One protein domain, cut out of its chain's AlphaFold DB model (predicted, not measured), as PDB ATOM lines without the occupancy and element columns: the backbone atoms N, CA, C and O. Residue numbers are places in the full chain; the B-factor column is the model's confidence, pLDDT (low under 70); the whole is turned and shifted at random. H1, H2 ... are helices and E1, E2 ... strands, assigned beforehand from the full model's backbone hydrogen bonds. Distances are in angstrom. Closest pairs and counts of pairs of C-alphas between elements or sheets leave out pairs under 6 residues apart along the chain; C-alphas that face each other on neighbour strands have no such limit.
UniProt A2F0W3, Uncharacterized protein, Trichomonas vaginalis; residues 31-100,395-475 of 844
ATOM      1  N   LYS A  31     173.408 257.225 270.370       76.81
ATOM      2  CA  LYS A  31     174.125 256.546 269.287       76.81
ATOM      3  C   LYS A  31     175.527 256.107 269.720       76.81
ATOM      4  O   LYS A  31     175.909 254.968 269.461       76.81
ATOM      5  N   GLU A  32     176.277 256.954 270.421       73.06
ATOM      6  CA  GLU A  32     177.591 256.624 270.983       73.06
ATOM      7  C   GLU A  32     177.492 255.451 271.960       73.06
ATOM      8  O   GLU A  32     178.302 254.525 271.885       73.06
ATOM      9  N   ALA A  33     176.490 255.449 272.845       71.88
ATOM     10  CA  ALA A  33     176.261 254.364 273.795       71.88
ATOM     11  C   ALA A  33     175.909 253.047 273.087       71.88
ATOM     12  O   ALA A  33     176.457 251.995 273.433       71.88
ATOM     13  N   GLN A  34     175.039 253.096 272.074       79.50
ATOM     14  CA  GLN A  34     174.685 251.933 271.264       79.50
ATOM     15  C   GLN A  34     175.915 251.355 270.552       79.50
ATOM     16  O   GLN A  34     176.247 250.186 270.760       79.50
ATOM     17  N   LEU A  35     176.626 252.174 269.771       74.31
ATOM     18  CA  LEU A  35     177.810 251.749 269.018       74.31
ATOM     19  C   LEU A  35     178.907 251.219 269.937       74.31
ATOM     20  O   LEU A  35     179.559 250.227 269.624       74.31
ATOM     21  N   THR A  36     179.093 251.851 271.095       70.00
ATOM     22  CA  THR A  36     180.056 251.401 272.105       70.00
ATOM     23  C   THR A  36     179.728 249.989 272.579       70.00
ATOM     24  O   THR A  36     180.615 249.137 272.607       70.00
ATOM     25  N   ASN A  37     178.464 249.710 272.910       75.06
ATOM     26  CA  ASN A  37     178.035 248.379 273.337       75.06
ATOM     27  C   ASN A  37     178.183 247.337 272.217       75.06
ATOM     28  O   ASN A  37     178.671 246.233 272.467       75.06
ATOM     29  N   GLU A  38     177.826 247.688 270.981       78.94
ATOM     30  CA  GLU A  38     178.002 246.818 269.810       78.94
ATOM     31  C   GLU A  38     179.486 246.505 269.560       78.94
ATOM     32  O   GLU A  38     179.859 245.341 269.405       78.94
ATOM     33  N   MET A  39     180.365 247.507 269.627       72.69
ATOM     34  CA  MET A  39     181.812 247.331 269.473       72.69
ATOM     35  C   MET A  39     182.423 246.447 270.562       72.69
ATOM     36  O   MET A  39     183.316 245.652 270.261       72.69
ATOM     37  N   LEU A  40     181.978 246.569 271.818       71.69
ATOM     38  CA  LEU A  40     182.446 245.715 272.915       71.69
ATOM     39  C   LEU A  40     182.098 244.243 272.653       71.69
ATOM     40  O   LEU A  40     182.959 243.373 272.812       71.69
ATOM     41  N   ASN A  41     180.875 243.984 272.184       75.75
ATOM     42  CA  ASN A  41     180.428 242.644 271.809       75.75
ATOM     43  C   ASN A  41     181.234 242.102 270.623       75.75
ATOM     44  O   ASN A  41     181.847 241.043 270.741       75.75
ATOM     45  N   PHE A  42     181.350 242.864 269.531       75.00
ATOM     46  CA  PHE A  42     182.111 242.427 268.359       75.00
ATOM     47  C   PHE A  42     183.583 242.191 268.659       75.00
ATOM     48  O   PHE A  42     184.150 241.220 268.176       75.00
ATOM     49  N   SER A  43     184.215 243.029 269.479       68.69
ATOM     50  CA  SER A  43     185.623 242.845 269.847       68.69
ATOM     51  C   SER A  43     185.828 241.545 270.623       68.69
ATOM     52  O   SER A  43     186.775 240.802 270.364       68.69
ATOM     53  N   SER A  44     184.911 241.237 271.542       72.81
ATOM     54  CA  SER A  44     184.877 239.957 272.248       72.81
ATOM     55  C   SER A  44     184.712 238.786 271.275       72.81
ATOM     56  O   SER A  44     185.470 237.817 271.352       72.81
ATOM     57  N   ASP A  45     183.769 238.881 270.340       76.19
ATOM     58  CA  ASP A  45     183.492 237.821 269.369       76.19
ATOM     59  C   ASP A  45     184.683 237.601 268.434       76.19
ATOM     60  O   ASP A  45     185.152 236.475 268.295       76.19
ATOM     61  N   VAL A  46     185.274 238.674 267.899       73.06
ATOM     62  CA  VAL A  46     186.496 238.622 267.082       73.06
ATOM     63  C   VAL A  46     187.611 237.889 267.826       73.06
ATOM     64  O   VAL A  46     188.238 236.995 267.262       73.06
ATOM     65  N   MET A  47     187.842 238.206 269.102       73.31
ATOM     66  CA  MET A  47     188.863 237.534 269.911       73.31
ATOM     67  C   MET A  47     188.594 236.033 270.083       73.31
ATOM     68  O   MET A  47     189.525 235.223 270.024       73.31
ATOM     69  N   CYS A  48     187.330 235.650 270.269       75.75
ATOM     70  CA  CYS A  48     186.914 234.252 270.382       75.75
ATOM     71  C   CYS A  48     187.099 233.499 269.059       75.75
ATOM     72  O   CYS A  48     187.645 232.393 269.033       75.75
ATOM     73  N   GLU A  49     186.709 234.113 267.948       74.75
ATOM     74  CA  GLU A  49     186.829 233.518 266.622       74.75
ATOM     75  C   GLU A  49     188.291 233.395 266.171       74.75
ATOM     76  O   GLU A  49     188.710 232.352 265.665       74.75
ATOM     77  N   LEU A  50     189.120 234.410 266.432       73.19
ATOM     78  CA  LEU A  50     190.558 234.347 266.159       73.19
ATOM     79  C   LEU A  50     191.245 233.238 266.967       73.19
ATOM     80  O   LEU A  50     192.134 232.554 266.454       73.19
ATOM     81  N   ARG A  51     190.812 233.016 268.215       77.12
ATOM     82  CA  ARG A  51     191.277 231.896 269.041       77.12
ATOM     83  C   ARG A  51     190.883 230.547 268.436       77.12
ATOM     84  O   ARG A  51     191.729 229.657 268.352       77.12
ATOM     85  N   LEU A  52     189.641 230.389 267.982       73.25
ATOM     86  CA  LEU A  52     189.199 229.166 267.301       73.25
ATOM     87  C   LEU A  52     190.025 228.886 266.053       73.25
ATOM     88  O   LEU A  52     190.511 227.768 265.878       73.25
ATOM     89  N   LEU A  53     190.237 229.903 265.217       69.62
ATOM     90  CA  LEU A  53     191.036 229.775 264.003       69.62
ATOM     91  C   LEU A  53     192.459 229.302 264.298       69.62
ATOM     92  O   LEU A  53     192.963 228.430 263.592       69.62
ATOM     93  N   SER A  54     193.109 229.830 265.335       71.06
ATOM     94  CA  SER A  54     194.477 229.420 265.669       71.06
ATOM     95  C   SER A  54     194.543 227.977 266.176       71.06
ATOM     96  O   SER A  54     195.442 227.228 265.779       71.06
ATOM     97  N   LEU A  55     193.544 227.541 266.952       69.25
ATOM     98  CA  LEU A  55     193.407 226.144 267.364       69.25
ATOM     99  C   LEU A  55     193.230 225.223 266.157       69.25
ATOM    100  O   LEU A  55     193.917 224.203 266.075       69.25
ATOM    101  N   VAL A  56     192.378 225.586 265.196       65.19
ATOM    102  CA  VAL A  56     192.180 224.737 264.017       65.19
ATOM    103  C   VAL A  56     193.428 224.692 263.130       65.19
ATOM    104  O   VAL A  56     193.832 223.617 262.682       65.19
ATOM    105  N   ARG A  57     194.102 225.831 262.929       66.00
ATOM    106  CA  ARG A  57     195.359 225.911 262.158       66.00
ATOM    107  C   ARG A  57     196.436 224.982 262.716       66.00
ATOM    108  O   ARG A  57     197.152 224.351 261.942       66.00
ATOM    109  N   SER A  58     196.509 224.839 264.041       64.75
ATOM    110  CA  SER A  58     197.467 223.937 264.693       64.75
ATOM    111  C   SER A  58     197.288 222.462 264.306       64.75
ATOM    112  O   SER A  58     198.266 221.714 264.290       64.75
ATOM    113  N   GLN A  59     196.062 222.042 263.970       60.84
ATOM    114  CA  GLN A  59     195.764 220.667 263.564       60.84
ATOM    115  C   GLN A  59     195.990 220.437 262.082       60.84
ATOM    116  O   GLN A  59     196.491 219.388 261.708       60.84
ATOM    117  N   ILE A  60     195.692 221.422 261.239       56.16
ATOM    118  CA  ILE A  60     195.831 221.251 259.790       56.16
ATOM    119  C   ILE A  60     197.305 221.134 259.370       56.16
ATOM    120  O   ILE A  60     197.631 220.473 258.390       56.16
ATOM    121  N   ILE A  61     198.218 221.725 260.141       53.34
ATOM    122  CA  ILE A  61     199.664 221.610 259.906       53.34
ATOM    123  C   ILE A  61     200.202 220.235 260.344       53.34
ATOM    124  O   ILE A  61     201.221 219.772 259.826       53.34
ATOM    125  N   LYS A  62     199.517 219.550 261.266       50.88
ATOM    126  CA  LYS A  62     199.853 218.188 261.681       50.88
ATOM    127  C   LYS A  62     199.137 217.211 260.747       50.88
ATOM    128  O   LYS A  62     197.969 216.911 260.939       50.88
ATOM    129  N   ASN A  63     199.842 216.712 259.728       46.19
ATOM    130  CA  ASN A  63     199.379 215.643 258.821       46.19
ATOM    131  C   ASN A  63     199.222 214.282 259.549       46.19
ATOM    132  O   ASN A  63     199.808 213.279 259.142       46.19
ATOM    133  N   GLU A  64     198.488 214.238 260.656       52.88
ATOM    134  CA  GLU A  64     198.174 213.017 261.397       52.88
ATOM    135  C   GLU A  64     196.799 212.478 260.981       52.88
ATOM    136  O   GLU A  64     195.929 213.216 260.514       52.88
ATOM    137  N   VAL A  65     196.606 211.165 261.132       54.44
ATOM    138  CA  VAL A  65     195.308 210.519 260.904       54.44
ATOM    139  C   VAL A  65     194.304 211.086 261.911       54.44
ATOM    140  O   VAL A  65     194.518 211.000 263.120       54.44
ATOM    141  N   LEU A  66     193.224 211.686 261.407       63.56
ATOM    142  CA  LEU A  66     192.182 212.310 262.220       63.56
ATOM    143  C   LEU A  66     191.358 211.249 262.961       63.56
ATOM    144  O   LEU A  66     190.676 210.441 262.337       63.56
ATOM    145  N   ASP A  67     191.383 211.297 264.293       72.69
ATOM    146  CA  ASP A  67     190.440 210.580 265.154       72.69
ATOM    147  C   ASP A  67     189.084 211.297 265.107       72.69
ATOM    148  O   ASP A  67     188.921 212.368 265.697       72.69
ATOM    149  N   ILE A  68     188.123 210.715 264.379       72.12
ATOM    150  CA  ILE A  68     186.817 211.331 264.102       72.12
ATOM    151  C   ILE A  68     186.111 211.738 265.396       72.12
ATOM    152  O   ILE A  68     185.656 212.876 265.498       72.12
ATOM    153  N   GLN A  69     186.046 210.855 266.398       72.75
ATOM    154  CA  GLN A  69     185.314 211.140 267.633       72.75
ATOM    155  C   GLN A  69     185.952 212.313 268.382       72.75
ATOM    156  O   GLN A  69     185.258 213.247 268.783       72.75
ATOM    157  N   LYS A  70     187.288 212.335 268.486       72.38
ATOM    158  CA  LYS A  70     187.998 213.471 269.094       72.38
ATOM    159  C   LYS A  70     187.823 214.764 268.305       72.38
ATOM    160  O   LYS A  70     187.728 215.825 268.915       72.38
ATOM    161  N   SER A  71     187.790 214.708 266.975       72.38
ATOM    162  CA  SER A  71     187.564 215.888 266.135       72.38
ATOM    163  C   SER A  71     186.150 216.435 266.298       72.38
ATOM    164  O   SER A  71     185.994 217.648 266.433       72.38
ATOM    165  N   LEU A  72     185.135 215.572 266.345       70.44
ATOM    166  CA  LEU A  72     183.743 215.963 266.581       70.44
ATOM    167  C   LEU A  72     183.549 216.567 267.965       70.44
ATOM    168  O   LEU A  72     182.885 217.593 268.098       70.44
ATOM    169  N   ASP A  73     184.172 215.977 268.981       68.94
ATOM    170  CA  ASP A  73     184.132 216.490 270.347       68.94
ATOM    171  C   ASP A  73     185.043 217.698 270.574       68.94
ATOM    172  O   ASP A  73     184.941 218.369 271.602       68.94
ATOM    173  N   SER A  74     185.879 218.042 269.593       70.25
ATOM    174  CA  SER A  74     186.736 219.213 269.678       70.25
ATOM    175  C   SER A  74     185.932 220.517 269.623       70.25
ATOM    176  O   SER A  74     184.985 220.698 268.850       70.25
ATOM    177  N   GLN A  75     186.403 221.498 270.388       67.38
ATOM    178  CA  GLN A  75     185.881 222.868 270.361       67.38
ATOM    179  C   GLN A  75     186.098 223.564 268.999       67.38
ATOM    180  O   GLN A  75     185.482 224.583 268.714       67.38
ATOM    181  N   MET A  76     186.923 222.999 268.114       68.38
ATOM    182  CA  MET A  76     187.168 223.527 266.766       68.38
ATOM    183  C   MET A  76     185.913 223.444 265.883       68.38
ATOM    184  O   MET A  76     185.632 224.356 265.101       68.38
ATOM    185  N   LEU A  77     185.127 222.369 266.030       68.50
ATOM    186  CA  LEU A  77     183.866 222.184 265.306       68.50
ATOM    187  C   LEU A  77     182.667 222.745 266.074       68.50
ATOM    188  O   LEU A  77     181.796 223.363 265.462       68.50
ATOM    189  N   LYS A  78     182.629 222.571 267.400       67.44
ATOM    190  CA  LYS A  78     181.496 222.987 268.248       67.44
ATOM    191  C   LYS A  78     181.521 224.475 268.645       67.44
ATOM    192  O   LYS A  78     180.498 224.998 269.072       67.44
ATOM    193  N   GLY A  79     182.649 225.167 268.462       67.12
ATOM    194  CA  GLY A  79     182.894 226.505 269.011       67.12
ATOM    195  C   GLY A  79     183.515 226.451 270.412       67.12
ATOM    196  O   GLY A  79     183.643 225.377 271.006       67.12
ATOM    197  N   LEU A  80     183.931 227.608 270.941       60.81
ATOM    198  CA  LEU A  80     184.536 227.671 272.274       60.81
ATOM    199  C   LEU A  80     183.477 227.379 273.332       60.81
ATOM    200  O   LEU A  80     182.478 228.086 273.444       60.81
ATOM    201  N   THR A  81     183.730 226.364 274.147       60.53
ATOM    202  CA  THR A  81     182.984 226.156 275.383       60.53
ATOM    203  C   THR A  81     183.635 226.993 276.471       60.53
ATOM    204  O   THR A  81     184.806 226.783 276.814       60.53
ATOM    205  N   PHE A  82     182.879 227.953 276.993       63.72
ATOM    206  CA  PHE A  82     183.311 228.767 278.118       63.72
ATOM    207  C   PHE A  82     182.965 228.081 279.430       63.72
ATOM    208  O   PHE A  82     181.900 227.476 279.555       63.72
ATOM    209  N   SER A  83     183.839 228.218 280.424       55.16
ATOM    210  CA  SER A  83     183.507 227.791 281.778       55.16
ATOM    211  C   SER A  83     182.266 228.540 282.271       55.16
ATOM    212  O   SER A  83     182.226 229.769 282.191       55.16
ATOM    213  N   ASN A  84     181.294 227.834 282.862       48.44
ATOM    214  CA  ASN A  84     180.062 228.415 283.432       48.44
ATOM    215  C   ASN A  84     180.306 229.466 284.537       48.44
ATOM    216  O   ASN A  84     179.375 230.114 285.015       48.44
ATOM    217  N   LEU A  85     181.550 229.610 284.990       46.25
ATOM    218  CA  LEU A  85     181.951 230.526 286.041       46.25
ATOM    219  C   LEU A  85     182.467 231.820 285.413       46.25
ATOM    220  O   LEU A  85     183.490 231.830 284.735       46.25
ATOM    221  N   VAL A  86     181.785 232.925 285.716       45.06
ATOM    222  CA  VAL A  86     182.103 234.280 285.236       45.06
ATOM    223  C   VAL A  86     183.517 234.740 285.639       45.06
ATOM    224  O   VAL A  86     184.001 235.711 285.073       45.06
ATOM    225  N   TYR A  87     184.222 234.063 286.565       50.44
ATOM    226  CA  TYR A  87     185.562 234.513 286.977       50.44
ATOM    227  C   TYR A  87     186.552 233.476 287.552       50.44
ATOM    228  O   TYR A  87     187.606 233.868 288.047       50.44
ATOM    229  N   CYS A  88     186.291 232.165 287.522       51.06
ATOM    230  CA  CYS A  88     187.308 231.190 287.953       51.06
ATOM    231  C   CYS A  88     186.952 229.778 287.484       51.06
ATOM    232  O   CYS A  88     185.913 229.278 287.899       51.06
ATOM    233  N   PRO A  89     187.788 229.078 286.702       55.75
ATOM    234  CA  PRO A  89     187.608 227.642 286.527       55.75
ATOM    235  C   PRO A  89     187.798 226.945 287.884       55.75
ATOM    236  O   PRO A  89     188.660 227.358 288.662       55.75
ATOM    237  N   MET A  90     187.092 225.834 288.143       53.22
ATOM    238  CA  MET A  90     187.303 224.972 289.333       53.22
ATOM    239  C   MET A  90     188.734 224.396 289.445       53.22
ATOM    240  O   MET A  90     189.062 223.674 290.382       53.22
ATOM    241  N   PHE A  91     189.584 224.712 288.471       56.12
ATOM    242  CA  PHE A  91     190.981 224.340 288.356       56.12
ATOM    243  C   PHE A  91     191.940 225.149 289.249       56.12
ATOM    244  O   PHE A  91     193.021 224.655 289.568       56.12
ATOM    245  N   PHE A  92     191.577 226.375 289.650       62.31
ATOM    246  CA  PHE A  92     192.411 227.235 290.501       62.31
ATOM    247  C   PHE A  92     191.756 227.491 291.860       62.31
ATOM    248  O   PHE A  92     190.549 227.697 291.954       62.31
ATOM    249  N   GLU A  93     192.570 227.587 292.914       64.75
ATOM    250  CA  GLU A  93     192.174 228.360 294.093       64.75
ATOM    251  C   GLU A  93     192.048 229.837 293.685       64.75
ATOM    252  O   GLU A  93     192.893 230.352 292.948       64.75
ATOM    253  N   SER A  94     191.025 230.551 294.162       60.88
ATOM    254  CA  SER A  94     190.722 231.931 293.734       60.88
ATOM    255  C   SER A  94     191.901 232.908 293.884       60.88
ATOM    256  O   SER A  94     192.051 233.834 293.089       60.88
ATOM    257  N   ASN A  95     192.784 232.681 294.861       69.31
ATOM    258  CA  ASN A  95     193.994 233.485 295.064       69.31
ATOM    259  C   ASN A  95     195.104 233.187 294.038       69.31
ATOM    260  O   ASN A  95     195.902 234.068 293.719       69.31
ATOM    261  N   LEU A  96     195.146 231.970 293.494       77.69
ATOM    262  CA  LEU A  96     196.183 231.524 292.566       77.69
ATOM    263  C   LEU A  96     195.993 232.125 291.164       77.69
ATOM    264  O   LEU A  96     196.977 232.462 290.505       77.69
ATOM    265  N   LEU A  97     194.749 232.352 290.732       77.50
ATOM    266  CA  LEU A  97     194.459 233.010 289.452       77.50
ATOM    267  C   LEU A  97     195.031 234.437 289.397       77.50
ATOM    268  O   LEU A  97     195.627 234.821 288.394       77.50
ATOM    269  N   ASN A  98     194.938 235.196 290.493       79.38
ATOM    270  CA  ASN A  98     195.535 236.534 290.593       79.38
ATOM    271  C   ASN A  98     197.071 236.492 290.496       79.38
ATOM    272  O   ASN A  98     197.696 237.385 289.910       79.38
ATOM    273  N   HIS A  99     197.702 235.444 291.036       85.38
ATOM    274  CA  HIS A  99     199.142 235.233 290.872       85.38
ATOM    275  C   HIS A  99     199.491 234.911 289.417       85.38
ATOM    276  O   HIS A  99     200.440 235.486 288.887       85.38
ATOM    277  N   TYR A 100     198.687 234.089 288.738       86.12
ATOM    278  CA  TYR A 100     198.852 233.819 287.310       86.12
ATOM    279  C   TYR A 100     198.610 235.047 286.432       86.12
ATOM    280  O   TYR A 100     199.384 235.278 285.513       86.12
ATOM    281  N   GLU A 395     194.251 254.706 270.487       69.50
ATOM    282  CA  GLU A 395     193.096 255.214 269.728       69.50
ATOM    283  C   GLU A 395     191.787 254.580 270.202       69.50
ATOM    284  O   GLU A 395     190.786 255.276 270.361       69.50
ATOM    285  N   LEU A 396     191.811 253.283 270.510       71.50
ATOM    286  CA  LEU A 396     190.651 252.553 271.024       71.50
ATOM    287  C   LEU A 396     190.232 252.983 272.416       71.50
ATOM    288  O   LEU A 396     189.049 253.152 272.671       71.50
ATOM    289  N   ILE A 397     191.184 253.168 273.327       73.75
ATOM    290  CA  ILE A 397     190.889 253.654 274.682       73.75
ATOM    291  C   ILE A 397     190.460 255.124 274.637       73.75
ATOM    292  O   ILE A 397     189.660 255.574 275.465       73.75
ATOM    293  N   PHE A 398     191.003 255.889 273.687       69.50
ATOM    294  CA  PHE A 398     190.617 257.271 273.461       69.50
ATOM    295  C   PHE A 398     189.127 257.363 273.109       69.50
ATOM    296  O   PHE A 398     188.410 258.050 273.843       69.50
ATOM    297  N   THR A 399     188.670 256.628 272.086       63.66
ATOM    298  CA  THR A 399     187.262 256.603 271.645       63.66
ATOM    299  C   THR A 399     186.351 255.812 272.586       63.66
ATOM    300  O   THR A 399     185.219 256.219 272.819       63.66
ATOM    301  N   ASN A 400     186.849 254.728 273.185       65.62
ATOM    302  CA  ASN A 400     186.119 253.851 274.098       65.62
ATOM    303  C   ASN A 400     186.981 253.466 275.326       65.62
ATOM    304  O   ASN A 400     187.684 252.449 275.325       65.62
ATOM    305  N   PRO A 401     186.904 254.223 276.436       67.62
ATOM    306  CA  PRO A 401     187.681 253.928 277.644       67.62
ATOM    307  C   PRO A 401     187.343 252.581 278.304       67.62
ATOM    308  O   PRO A 401     188.151 252.067 279.085       67.62
ATOM    309  N   HIS A 402     186.177 252.007 277.998       66.25
ATOM    310  CA  HIS A 402     185.698 250.738 278.546       66.25
ATOM    311  C   HIS A 402     186.077 249.522 277.701       66.25
ATOM    312  O   HIS A 402     185.714 248.408 278.072       66.25
ATOM    313  N   PHE A 403     186.832 249.703 276.611       69.12
ATOM    314  CA  PHE A 403     187.328 248.593 275.799       69.12
ATOM    315  C   PHE A 403     187.976 247.512 276.696       69.12
ATOM    316  O   PHE A 403     188.734 247.873 277.602       69.12
ATOM    317  N   PRO A 404     187.701 246.210 276.528       66.81
ATOM    318  CA  PRO A 404     188.229 245.177 277.413       66.81
ATOM    319  C   PRO A 404     189.674 244.825 277.041       66.81
ATOM    320  O   PRO A 404     190.014 244.696 275.868       66.81
ATOM    321  N   LYS A 405     190.543 244.622 278.040       78.31
ATOM    322  CA  LYS A 405     191.862 243.995 277.839       78.31
ATOM    323  C   LYS A 405     191.829 242.577 278.404       78.31
ATOM    324  O   LYS A 405     192.309 242.325 279.506       78.31
ATOM    325  N   GLU A 406     191.203 241.670 277.660       78.25
ATOM    326  CA  GLU A 406     190.932 240.294 278.094       78.25
ATOM    327  C   GLU A 406     191.697 239.264 277.257       78.25
ATOM    328  O   GLU A 406     191.797 239.383 276.038       78.25
ATOM    329  N   LEU A 407     192.230 238.226 277.902       79.44
ATOM    330  CA  LEU A 407     192.722 237.027 277.223       79.44
ATOM    331  C   LEU A 407     191.672 235.928 277.278       79.44
ATOM    332  O   LEU A 407     191.175 235.616 278.358       79.44
ATOM    333  N   VAL A 408     191.411 235.295 276.135       82.69
ATOM    334  CA  VAL A 408     190.647 234.045 276.048       82.69
ATOM    335  C   VAL A 408     191.643 232.885 276.037       82.69
ATOM    336  O   VAL A 408     192.335 232.665 275.042       82.69
ATOM    337  N   ILE A 409     191.761 232.182 277.164       84.19
ATOM    338  CA  ILE A 409     192.828 231.205 277.435       84.19
ATOM    339  C   ILE A 409     192.269 229.949 278.120       84.19
ATOM    340  O   ILE A 409     191.157 229.973 278.645       84.19
ATOM    341  N   THR A 410     193.025 228.848 278.108       83.81
ATOM    342  CA  THR A 410     192.687 227.603 278.822       83.81
ATOM    343  C   THR A 410     193.590 227.366 280.035       83.81
ATOM    344  O   THR A 410     194.687 227.916 280.150       83.81
ATOM    345  N   GLY A 411     193.163 226.494 280.954       81.62
ATOM    346  CA  GLY A 411     193.998 226.061 282.079       81.62
ATOM    347  C   GLY A 411     195.245 225.314 281.601       81.62
ATOM    348  O   GLY A 411     196.315 225.457 282.192       81.62
ATOM    349  N   ARG A 412     195.131 224.589 280.479       84.81
ATOM    350  CA  ARG A 412     196.264 223.961 279.794       84.81
ATOM    351  C   ARG A 412     197.317 224.972 279.355       84.81
ATOM    352  O   ARG A 412     198.481 224.776 279.681       84.81
ATOM    353  N   ASP A 413     196.917 226.057 278.698       87.94
ATOM    354  CA  ASP A 413     197.850 227.109 278.272       87.94
ATOM    355  C   ASP A 413     198.614 227.695 279.476       87.94
ATOM    356  O   ASP A 413     199.818 227.931 279.404       87.94
ATOM    357  N   ILE A 414     197.940 227.888 280.617       88.38
ATOM    358  CA  ILE A 414     198.568 228.410 281.843       88.38
ATOM    359  C   ILE A 414     199.568 227.420 282.441       88.38
ATOM    360  O   ILE A 414     200.650 227.820 282.877       88.38
ATOM    361  N   VAL A 415     199.219 226.133 282.476       88.44
ATOM    362  CA  VAL A 415     200.127 225.076 282.938       88.44
ATOM    363  C   VAL A 415     201.344 224.984 282.024       88.44
ATOM    364  O   VAL A 415     202.467 224.938 282.523       88.44
ATOM    365  N   GLU A 416     201.148 225.017 280.707       89.69
ATOM    366  CA  GLU A 416     202.245 224.984 279.739       89.69
ATOM    367  C   GLU A 416     203.133 226.231 279.837       89.69
ATOM    368  O   GLU A 416     204.356 226.107 279.792       89.69
ATOM    369  N   LEU A 417     202.568 227.417 280.090       93.00
ATOM    370  CA  LEU A 417     203.354 228.620 280.377       93.00
ATOM    371  C   LEU A 417     204.179 228.474 281.666       93.00
ATOM    372  O   LEU A 417     205.341 228.880 281.703       93.00
ATOM    373  N   HIS A 418     203.598 227.888 282.718       92.69
ATOM    374  CA  HIS A 418     204.301 227.628 283.979       92.69
ATOM    375  C   HIS A 418     205.465 226.644 283.762       92.69
ATOM    376  O   HIS A 418     206.590 226.903 284.190       92.69
ATOM    377  N   LEU A 419     205.228 225.549 283.038       92.25
ATOM    378  CA  LEU A 419     206.255 224.567 282.676       92.25
ATOM    379  C   LEU A 419     207.365 225.180 281.813       92.25
ATOM    380  O   LEU A 419     208.551 224.946 282.067       92.25
ATOM    381  N   ALA A 420     206.994 226.018 280.843       92.00
ATOM    382  CA  ALA A 420     207.957 226.704 279.996       92.00
ATOM    383  C   ALA A 420     208.871 227.625 280.811       92.00
ATOM    384  O   ALA A 420     210.088 227.617 280.641       92.00
ATOM    385  N   ALA A 421     208.300 228.360 281.762       92.00
ATOM    386  CA  ALA A 421     209.054 229.228 282.657       92.00
ATOM    387  C   ALA A 421     209.967 228.454 283.623       92.00
ATOM    388  O   ALA A 421     211.089 228.882 283.892       92.00
ATOM    389  N   LEU A 422     209.542 227.287 284.116       91.06
ATOM    390  CA  LEU A 422     210.400 226.427 284.944       91.06
ATOM    391  C   LEU A 422     211.614 225.891 284.182       91.06
ATOM    392  O   LEU A 422     212.666 225.687 284.788       91.06
ATOM    393  N   SER A 423     211.478 225.716 282.868       88.44
ATOM    394  CA  SER A 423     212.543 225.242 281.977       88.44
ATOM    395  C   SER A 423     213.624 226.291 281.707       88.44
ATOM    396  O   SER A 423     214.650 225.974 281.106       88.44
ATOM    397  N   LEU A 424     213.421 227.535 282.151       90.06
ATOM    398  CA  LEU A 424     214.410 228.596 282.031       90.06
ATOM    399  C   LEU A 424     215.639 228.292 282.918       90.06
ATOM    400  O   LEU A 424     215.474 228.026 284.112       90.06
ATOM    401  N   PRO A 425     216.874 228.365 282.390       86.25
ATOM    402  CA  PRO A 425     218.091 228.229 283.188       86.25
ATOM    403  C   PRO A 425     218.209 229.289 284.295       86.25
ATOM    404  O   PRO A 425     217.791 230.434 284.121       86.25
ATOM    405  N   GLU A 426     218.814 228.930 285.435       84.81
ATOM    406  CA  GLU A 426     218.938 229.809 286.616       84.81
ATOM    407  C   GLU A 426     219.642 231.144 286.335       84.81
ATOM    408  O   GLU A 426     219.324 232.150 286.965       84.81
ATOM    409  N   GLU A 427     220.565 231.162 285.377       82.38
ATOM    410  CA  GLU A 427     221.320 232.347 284.954       82.38
ATOM    411  C   GLU A 427     220.455 233.442 284.312       82.38
ATOM    412  O   GLU A 427     220.834 234.610 284.326       82.38
ATOM    413  N   PHE A 428     219.269 233.093 283.803       82.38
ATOM    414  CA  PHE A 428     218.330 234.044 283.201       82.38
ATOM    415  C   PHE A 428     217.182 234.435 284.137       82.38
ATOM    416  O   PHE A 428     216.320 235.223 283.752       82.38
ATOM    417  N   LYS A 429     217.154 233.900 285.365       85.44
ATOM    418  CA  LYS A 429     216.107 234.183 286.350       85.44
ATOM    419  C   LYS A 429     216.484 235.395 287.194       85.44
ATOM    420  O   LYS A 429     217.264 235.281 288.143       85.44
ATOM    421  N   ASP A 430     215.893 236.544 286.884       85.06
ATOM    422  CA  ASP A 430     216.020 237.733 287.727       85.06
ATOM    423  C   ASP A 430     215.274 237.569 289.078       85.06
ATOM    424  O   ASP A 430     214.548 236.597 289.326       85.06
ATOM    425  N   SER A 431     215.474 238.511 290.003       83.00
ATOM    426  CA  SER A 431     214.842 238.460 291.331       83.00
ATOM    427  C   SER A 431     213.313 238.593 291.274       83.00
ATOM    428  O   SER A 431     212.614 238.008 292.109       83.00
ATOM    429  N   ALA A 432     212.781 239.314 290.284       83.62
ATOM    430  CA  ALA A 432     211.348 239.511 290.086       83.62
ATOM    431  C   ALA A 432     210.665 238.240 289.549       83.62
ATOM    432  O   ALA A 432     209.584 237.877 290.018       83.62
ATOM    433  N   PHE A 433     211.325 237.516 288.650       87.69
ATOM    434  CA  PHE A 433     210.945 236.218 288.120       87.69
ATOM    435  C   PHE A 433     210.927 235.183 289.236       87.69
ATOM    436  O   PHE A 433     209.911 234.523 289.440       87.69
ATOM    437  N   LYS A 434     212.001 235.091 290.034       86.69
ATOM    438  CA  LYS A 434     212.069 234.160 291.177       86.69
ATOM    439  C   LYS A 434     210.958 234.417 292.195       86.69
ATOM    440  O   LYS A 434     210.340 233.472 292.678       86.69
ATOM    441  N   SER A 435     210.675 235.688 292.486       86.69
ATOM    442  CA  SER A 435     209.569 236.102 293.361       86.69
ATOM    443  C   SER A 435     208.193 235.776 292.769       86.69
ATOM    444  O   SER A 435     207.297 235.340 293.485       86.69
ATOM    445  N   SER A 436     208.013 235.954 291.460       84.81
ATOM    446  CA  SER A 436     206.753 235.629 290.781       84.81
ATOM    447  C   SER A 436     206.514 234.119 290.750       84.81
ATOM    448  O   SER A 436     205.428 233.669 291.099       84.81
ATOM    449  N   MET A 437     207.544 233.333 290.435       87.75
ATOM    450  CA  MET A 437     207.491 231.869 290.405       87.75
ATOM    451  C   MET A 437     207.247 231.258 291.788       87.75
ATOM    452  O   MET A 437     206.457 230.327 291.914       87.75
ATOM    453  N   SER A 438     207.859 231.795 292.850       85.75
ATOM    454  CA  SER A 438     207.632 231.284 294.210       85.75
ATOM    455  C   SER A 438     206.191 231.483 294.689       85.75
ATOM    456  O   SER A 438     205.681 230.655 295.441       85.75
ATOM    457  N   ARG A 439     205.505 232.535 294.216       85.88
ATOM    458  CA  ARG A 439     204.080 232.793 294.499       85.88
ATOM    459  C   ARG A 439     203.128 231.855 293.759       85.88
ATOM    460  O   ARG A 439     202.001 231.680 294.219       85.88
ATOM    461  N   LEU A 440     203.548 231.284 292.626       86.25
ATOM    462  CA  LEU A 440     202.753 230.295 291.888       86.25
ATOM    463  C   LEU A 440     202.739 228.935 292.596       86.25
ATOM    464  O   LEU A 440     201.753 228.211 292.504       86.25
ATOM    465  N   GLY A 441     203.803 228.597 293.329       84.88
ATOM    466  CA  GLY A 441     203.895 227.330 294.050       84.88
ATOM    467  C   GLY A 441     203.929 226.123 293.107       84.88
ATOM    468  O   GLY A 441     204.659 226.111 292.118       84.88
ATOM    469  N   ASN A 442     203.167 225.080 293.434       85.06
ATOM    470  CA  ASN A 442     203.145 223.844 292.651       85.06
ATOM    471  C   ASN A 442     202.356 224.002 291.346       85.06
ATOM    472  O   ASN A 442     201.365 224.726 291.284       85.06
ATOM    473  N   ILE A 443     202.756 223.255 290.314       84.94
ATOM    474  CA  ILE A 443     202.033 223.217 289.040       84.94
ATOM    475  C   ILE A 443     200.641 222.589 289.262       84.94
ATOM    476  O   ILE A 443     200.555 221.480 289.804       84.94
ATOM    477  N   PRO A 444     199.556 223.253 288.832       81.25
ATOM    478  CA  PRO A 444     198.209 222.696 288.882       81.25
ATOM    479  C   PRO A 444     198.090 221.390 288.083       81.25
ATOM    480  O   PRO A 444     198.620 221.268 286.978       81.25
ATOM    481  N   LYS A 445     197.359 220.404 288.617       79.25
ATOM    482  CA  LYS A 445     197.107 219.133 287.921       79.25
ATOM    483  C   LYS A 445     196.037 219.314 286.855       79.25
ATOM    484  O   LYS A 445     194.892 219.525 287.231       79.25
ATOM    485  N   LEU A 446     196.390 219.143 285.578       77.94
ATOM    486  CA  LEU A 446     195.465 219.121 284.435       77.94
ATOM    487  C   LEU A 446     194.251 218.204 284.697       77.94
ATOM    488  O   LEU A 446     194.404 217.002 284.894       77.94
ATOM    489  N   THR A 447     193.054 218.789 284.685       76.75
ATOM    490  CA  THR A 447     191.754 218.095 284.693       76.75
ATOM    491  C   THR A 447     191.028 218.401 283.384       76.75
ATOM    492  O   THR A 447     191.441 219.303 282.657       76.75
ATOM    493  N   GLU A 448     189.937 217.699 283.065       70.75
ATOM    494  CA  GLU A 448     189.143 218.006 281.861       70.75
ATOM    495  C   GLU A 448     188.620 219.453 281.856       70.75
ATOM    496  O   GLU A 448     188.673 220.118 280.825       70.75
ATOM    497  N   ALA A 449     188.261 219.996 283.026       68.12
ATOM    498  CA  ALA A 449     187.867 221.398 283.184       68.12
ATOM    499  C   ALA A 449     188.985 222.398 282.813       68.12
ATOM    500  O   ALA A 449     188.712 223.557 282.513       68.12
ATOM    501  N   ALA A 450     190.255 221.975 282.797       72.00
ATOM    502  CA  ALA A 450     191.378 222.815 282.373       72.00
ATOM    503  C   ALA A 450     191.425 223.037 280.850       72.00
ATOM    504  O   ALA A 450     192.203 223.871 280.383       72.00
ATOM    505  N   LEU A 451     190.634 222.285 280.080       73.94
ATOM    506  CA  LEU A 451     190.508 222.426 278.628       73.94
ATOM    507  C   LEU A 451     189.401 223.419 278.228       73.94
ATOM    508  O   LEU A 451     189.303 223.784 277.056       73.94
ATOM    509  N   GLU A 452     188.577 223.869 279.178       74.69
ATOM    510  CA  GLU A 452     187.571 224.909 278.948       74.69
ATOM    511  C   GLU A 452     188.230 226.287 278.815       74.69
ATOM    512  O   GLU A 452     189.223 226.595 279.486       74.69
ATOM    513  N   HIS A 453     187.673 227.129 277.939       79.88
ATOM    514  CA  HIS A 453     188.146 228.499 277.773       79.88
ATOM    515  C   HIS A 453     187.542 229.400 278.846       79.88
ATOM    516  O   HIS A 453     186.376 229.277 279.222       79.88
ATOM    517  N   PHE A 454     188.330 230.356 279.311       76.00
ATOM    518  CA  PHE A 454     187.869 231.391 280.223       76.00
ATOM    519  C   PHE A 454     188.601 232.702 279.954       76.00
ATOM    520  O   PHE A 454     189.580 232.758 279.204       76.00
ATOM    521  N   ARG A 455     188.077 233.775 280.548       78.62
ATOM    522  CA  ARG A 455     188.571 235.133 280.342       78.62
ATOM    523  C   ARG A 455     189.455 235.565 281.500       78.62
ATOM    524  O   ARG A 455     189.095 235.396 282.663       78.62
ATOM    525  N   ILE A 456     190.603 236.142 281.171       79.31
ATOM    526  CA  ILE A 456     191.516 236.758 282.132       79.31
ATOM    527  C   ILE A 456     191.650 238.235 281.794       79.31
ATOM    528  O   ILE A 456     192.132 238.580 280.716       79.31
ATOM    529  N   VAL A 457     191.279 239.106 282.731       78.25
ATOM    530  CA  VAL A 457     191.507 240.548 282.603       78.25
ATOM    531  C   VAL A 457     192.986 240.850 282.846       78.25
ATOM    532  O   VAL A 457     193.540 240.517 283.896       78.25
ATOM    533  N   LEU A 458     193.635 241.491 281.876       76.88
ATOM    534  CA  LEU A 458     195.019 241.940 281.981       76.88
ATOM    535  C   LEU A 458     195.106 243.374 282.485       76.88
ATOM    536  O   LEU A 458     194.283 244.234 282.169       76.88
ATOM    537  N   GLN A 459     196.190 243.665 283.201       72.75
ATOM    538  CA  GLN A 459     196.524 245.041 283.542       72.75
ATOM    539  C   GLN A 459     197.080 245.773 282.314       72.75
ATOM    540  O   GLN A 459     197.986 245.294 281.631       72.75
ATOM    541  N   ARG A 460     196.544 246.967 282.044       72.62
ATOM    542  CA  ARG A 460     197.067 247.873 281.016       72.62
ATOM    543  C   ARG A 460     198.394 248.484 281.440       72.62
ATOM    544  O   ARG A 460     198.591 248.823 282.607       72.62
ATOM    545  N   GLN A 461     199.272 248.714 280.468       68.31
ATOM    546  CA  GLN A 461     200.469 249.513 280.702       68.31
ATOM    547  C   GLN A 461     200.067 250.953 281.051       68.31
ATOM    548  O   GLN A 461     199.219 251.569 280.393       68.31
ATOM    549  N   LYS A 462     200.690 251.504 282.100       69.88
ATOM    550  CA  LYS A 462     200.410 252.867 282.582       69.88
ATOM    551  C   LYS A 462     200.629 253.914 281.489       69.88
ATOM    552  O   LYS A 462     199.865 254.868 281.408       69.88
ATOM    553  N   GLU A 463     201.623 253.700 280.632       60.72
ATOM    554  CA  GLU A 463     201.990 254.579 279.518       60.72
ATOM    555  C   GLU A 463     200.904 254.661 278.444       60.72
ATOM    556  O   GLU A 463     200.611 255.751 277.969       60.72
ATOM    557  N   ILE A 464     200.243 253.547 278.113       64.50
ATOM    558  CA  ILE A 464     199.121 253.519 277.160       64.50
ATOM    559  C   ILE A 464     197.936 254.301 277.733       64.50
ATOM    560  O   ILE A 464     197.342 255.131 277.052       64.50
ATOM    561  N   THR A 465     197.642 254.105 279.020       67.25
ATOM    562  CA  THR A 465     196.551 254.820 279.702       67.25
ATOM    563  C   THR A 465     196.849 256.318 279.828       67.25
ATOM    564  O   THR A 465     195.956 257.148 279.669       67.25
ATOM    565  N   ALA A 466     198.103 256.684 280.101       66.12
ATOM    566  CA  ALA A 466     198.549 258.072 280.150       66.12
ATOM    567  C   ALA A 466     198.548 258.722 278.758       66.12
ATOM    568  O   ALA A 466     198.089 259.851 278.620       66.12
ATOM    569  N   ALA A 467     198.986 258.003 277.722       60.75
ATOM    570  CA  ALA A 467     198.981 258.469 276.340       60.75
ATOM    571  C   ALA A 467     197.559 258.648 275.798       60.75
ATOM    572  O   ALA A 467     197.289 259.667 275.178       60.75
ATOM    573  N   ALA A 468     196.625 257.738 276.093       63.16
ATOM    574  CA  ALA A 468     195.213 257.914 275.747       63.16
ATOM    575  C   ALA A 468     194.608 259.150 276.442       63.16
ATOM    576  O   ALA A 468     193.855 259.908 275.835       63.16
ATOM    577  N   LYS A 469     194.990 259.417 277.701       64.69
ATOM    578  CA  LYS A 469     194.614 260.653 278.414       64.69
ATOM    579  C   LYS A 469     195.246 261.911 277.805       64.69
ATOM    580  O   LYS A 469     194.597 262.951 277.784       64.69
ATOM    581  N   LEU A 470     196.478 261.832 277.306       59.38
ATOM    582  CA  LEU A 470     197.155 262.934 276.612       59.38
ATOM    583  C   LEU A 470     196.581 263.177 275.209       59.38
ATOM    584  O   LEU A 470     196.434 264.328 274.824       59.38
ATOM    585  N   MET A 471     196.198 262.127 274.475       56.59
ATOM    586  CA  MET A 471     195.478 262.232 273.197       56.59
ATOM    587  C   MET A 471     194.106 262.873 273.372       56.59
ATOM    588  O   MET A 471     193.707 263.654 272.517       56.59
ATOM    589  N   ARG A 472     193.432 262.632 274.510       57.34
ATOM    590  CA  ARG A 472     192.331 263.502 274.950       57.34
ATOM    591  C   ARG A 472     192.818 264.940 274.993       57.34
ATOM    592  O   ARG A 472     192.400 265.720 274.164       57.34
ATOM    593  N   GLN A 473     193.798 265.276 275.816       51.62
ATOM    594  CA  GLN A 473     194.253 266.665 275.984       51.62
ATOM    595  C   GLN A 473     194.765 267.393 274.719       51.62
ATOM    596  O   GLN A 473     194.663 268.612 274.674       51.62
ATOM    597  N   GLN A 474     195.330 266.691 273.730       40.75
ATOM    598  CA  GLN A 474     195.954 267.275 272.525       40.75
ATOM    599  C   GLN A 474     195.063 267.274 271.277       40.75
ATOM    600  O   GLN A 474     195.445 267.838 270.252       40.75
ATOM    601  N   SER A 475     193.906 266.619 271.332       43.03
ATOM    602  CA  SER A 475     192.949 266.631 270.235       43.03
ATOM    603  C   SER A 475     192.409 268.051 270.016       43.03
ATOM    604  O   SER A 475     192.074 268.731 270.984       43.03
TER     605      SER A 475
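AT A GLANCE: This is residues 31 to 100 and 395 to 475 of the 844 residues of an uncharacterized protein of Trichomonas vaginalis (UniProt A2F0W3). A short two-stranded ribbon, E1 and E2, lies in the middle of a loose set of helices, and the long helix H1 passes along one side of it with its residues 44 to 51. Beyond one end of the ribbon H5 and H9 pack on each other; from the other end H6 leads away from E1, with H7 near it and packed on H4, while H3 packs on H1 and residues 60 to 70, of which 60 belongs to H1 and 68 to 70 belong to H2, stick out. The printed part has 151 residues with nine named helices and two named strands, in the order H1 H2 H3 H4 H5 E1 H6 H7 H8 E2 H9, and its class is mostly helix. The sheet has the order E1 - E2 and is antiparallel. The whole is loose, with a radius of gyration of the C-alphas of 19.1 A, and spans 55 by 43 by 30 A.

HOW THE PARTS SIT: H1, residues 31 to 60, touches H3, residues 75 to 78, with its residues 52 to 56 alone; the closest C-alphas are those of Val 56 and Met 76, 5.8 A apart. H2, residues 68 to 73, is close to H3 but not clearly touching it, the C-alphas of Ser 71 and Leu 77 being closest at 7.3 A. H1 and E1, residues 406 to 410, have 3 pairs of C-alphas within 8 A, the closest those of Cys 48 and Val 408, 6.8 A apart. E1 and E2, residues 453 to 457, are antiparallel neighbours at 145 degrees; N 407 and O 456 are 2.8 A apart and N 454 and O 409 are 2.9 A apart, within hydrogen-bond range. H4, residues 94 to 100, touches H7, residues 431 to 440, at a shallow tilt of 30 degrees, opposite ways, with the C-alphas of His 99 and Leu 440 closest at 6.2 A. H6, residues 411 to 422, is near H7, with 5 pairs of C-alphas within 10 A. H6 touches H8, residues 448 to 451, with its residues 411 to 412 alone; the C-alphas of Gly 411 and Ala 450 are closest at 4.2 A. H5, residues 395 to 399, touches H9, residues 462 to 474, the C-alphas of Phe 398 and Ala 468 being closest at 5.2 A. Among the pairs that are apart are H1 and H9, H1 and H6, and H7 and H9. Each O i to N i+4 pair is within hydrogen-bond range in H2, H5, H6, H7 and H9; in H1 it is 25 of 26 and in H4 1 of 3, with 2 of 4 O i to N i+3 pairs in H4, while H3 and H8 are too short for an i+4 pair.

IN THESE COORDINATES: H1 begins at C-alpha 31 at (174.125, 256.546, 269.287) and is 42.5 A long. H2, H3, H4 and H5 are shorter, and H4 ends at C-alpha 100 at (198.852, 233.819, 287.310). E1 is 12.8 A long and E2 13.4 A. H6 is 16.7 A long, H7 14.6 A, H8 5.6 A, and H9, 18.1 A, ends at C-alpha 474 at (195.954, 267.275, 272.525).

THE WHOLE: The C-alphas of Val 65 and Gln 473 are the two farthest apart, at 58.1 A. Residues 101 to 394 are not printed, and C-alphas 100 and 395 are 28.3 A apart across this cut. Of the links that are printed whole, H3 to H4 is long, with 15 residues, 79 to 93. The mean pLDDT of the printed part is 72.3; 60 residues are under 70, among them 55 to 66, 75 to 95 and 461 to 475.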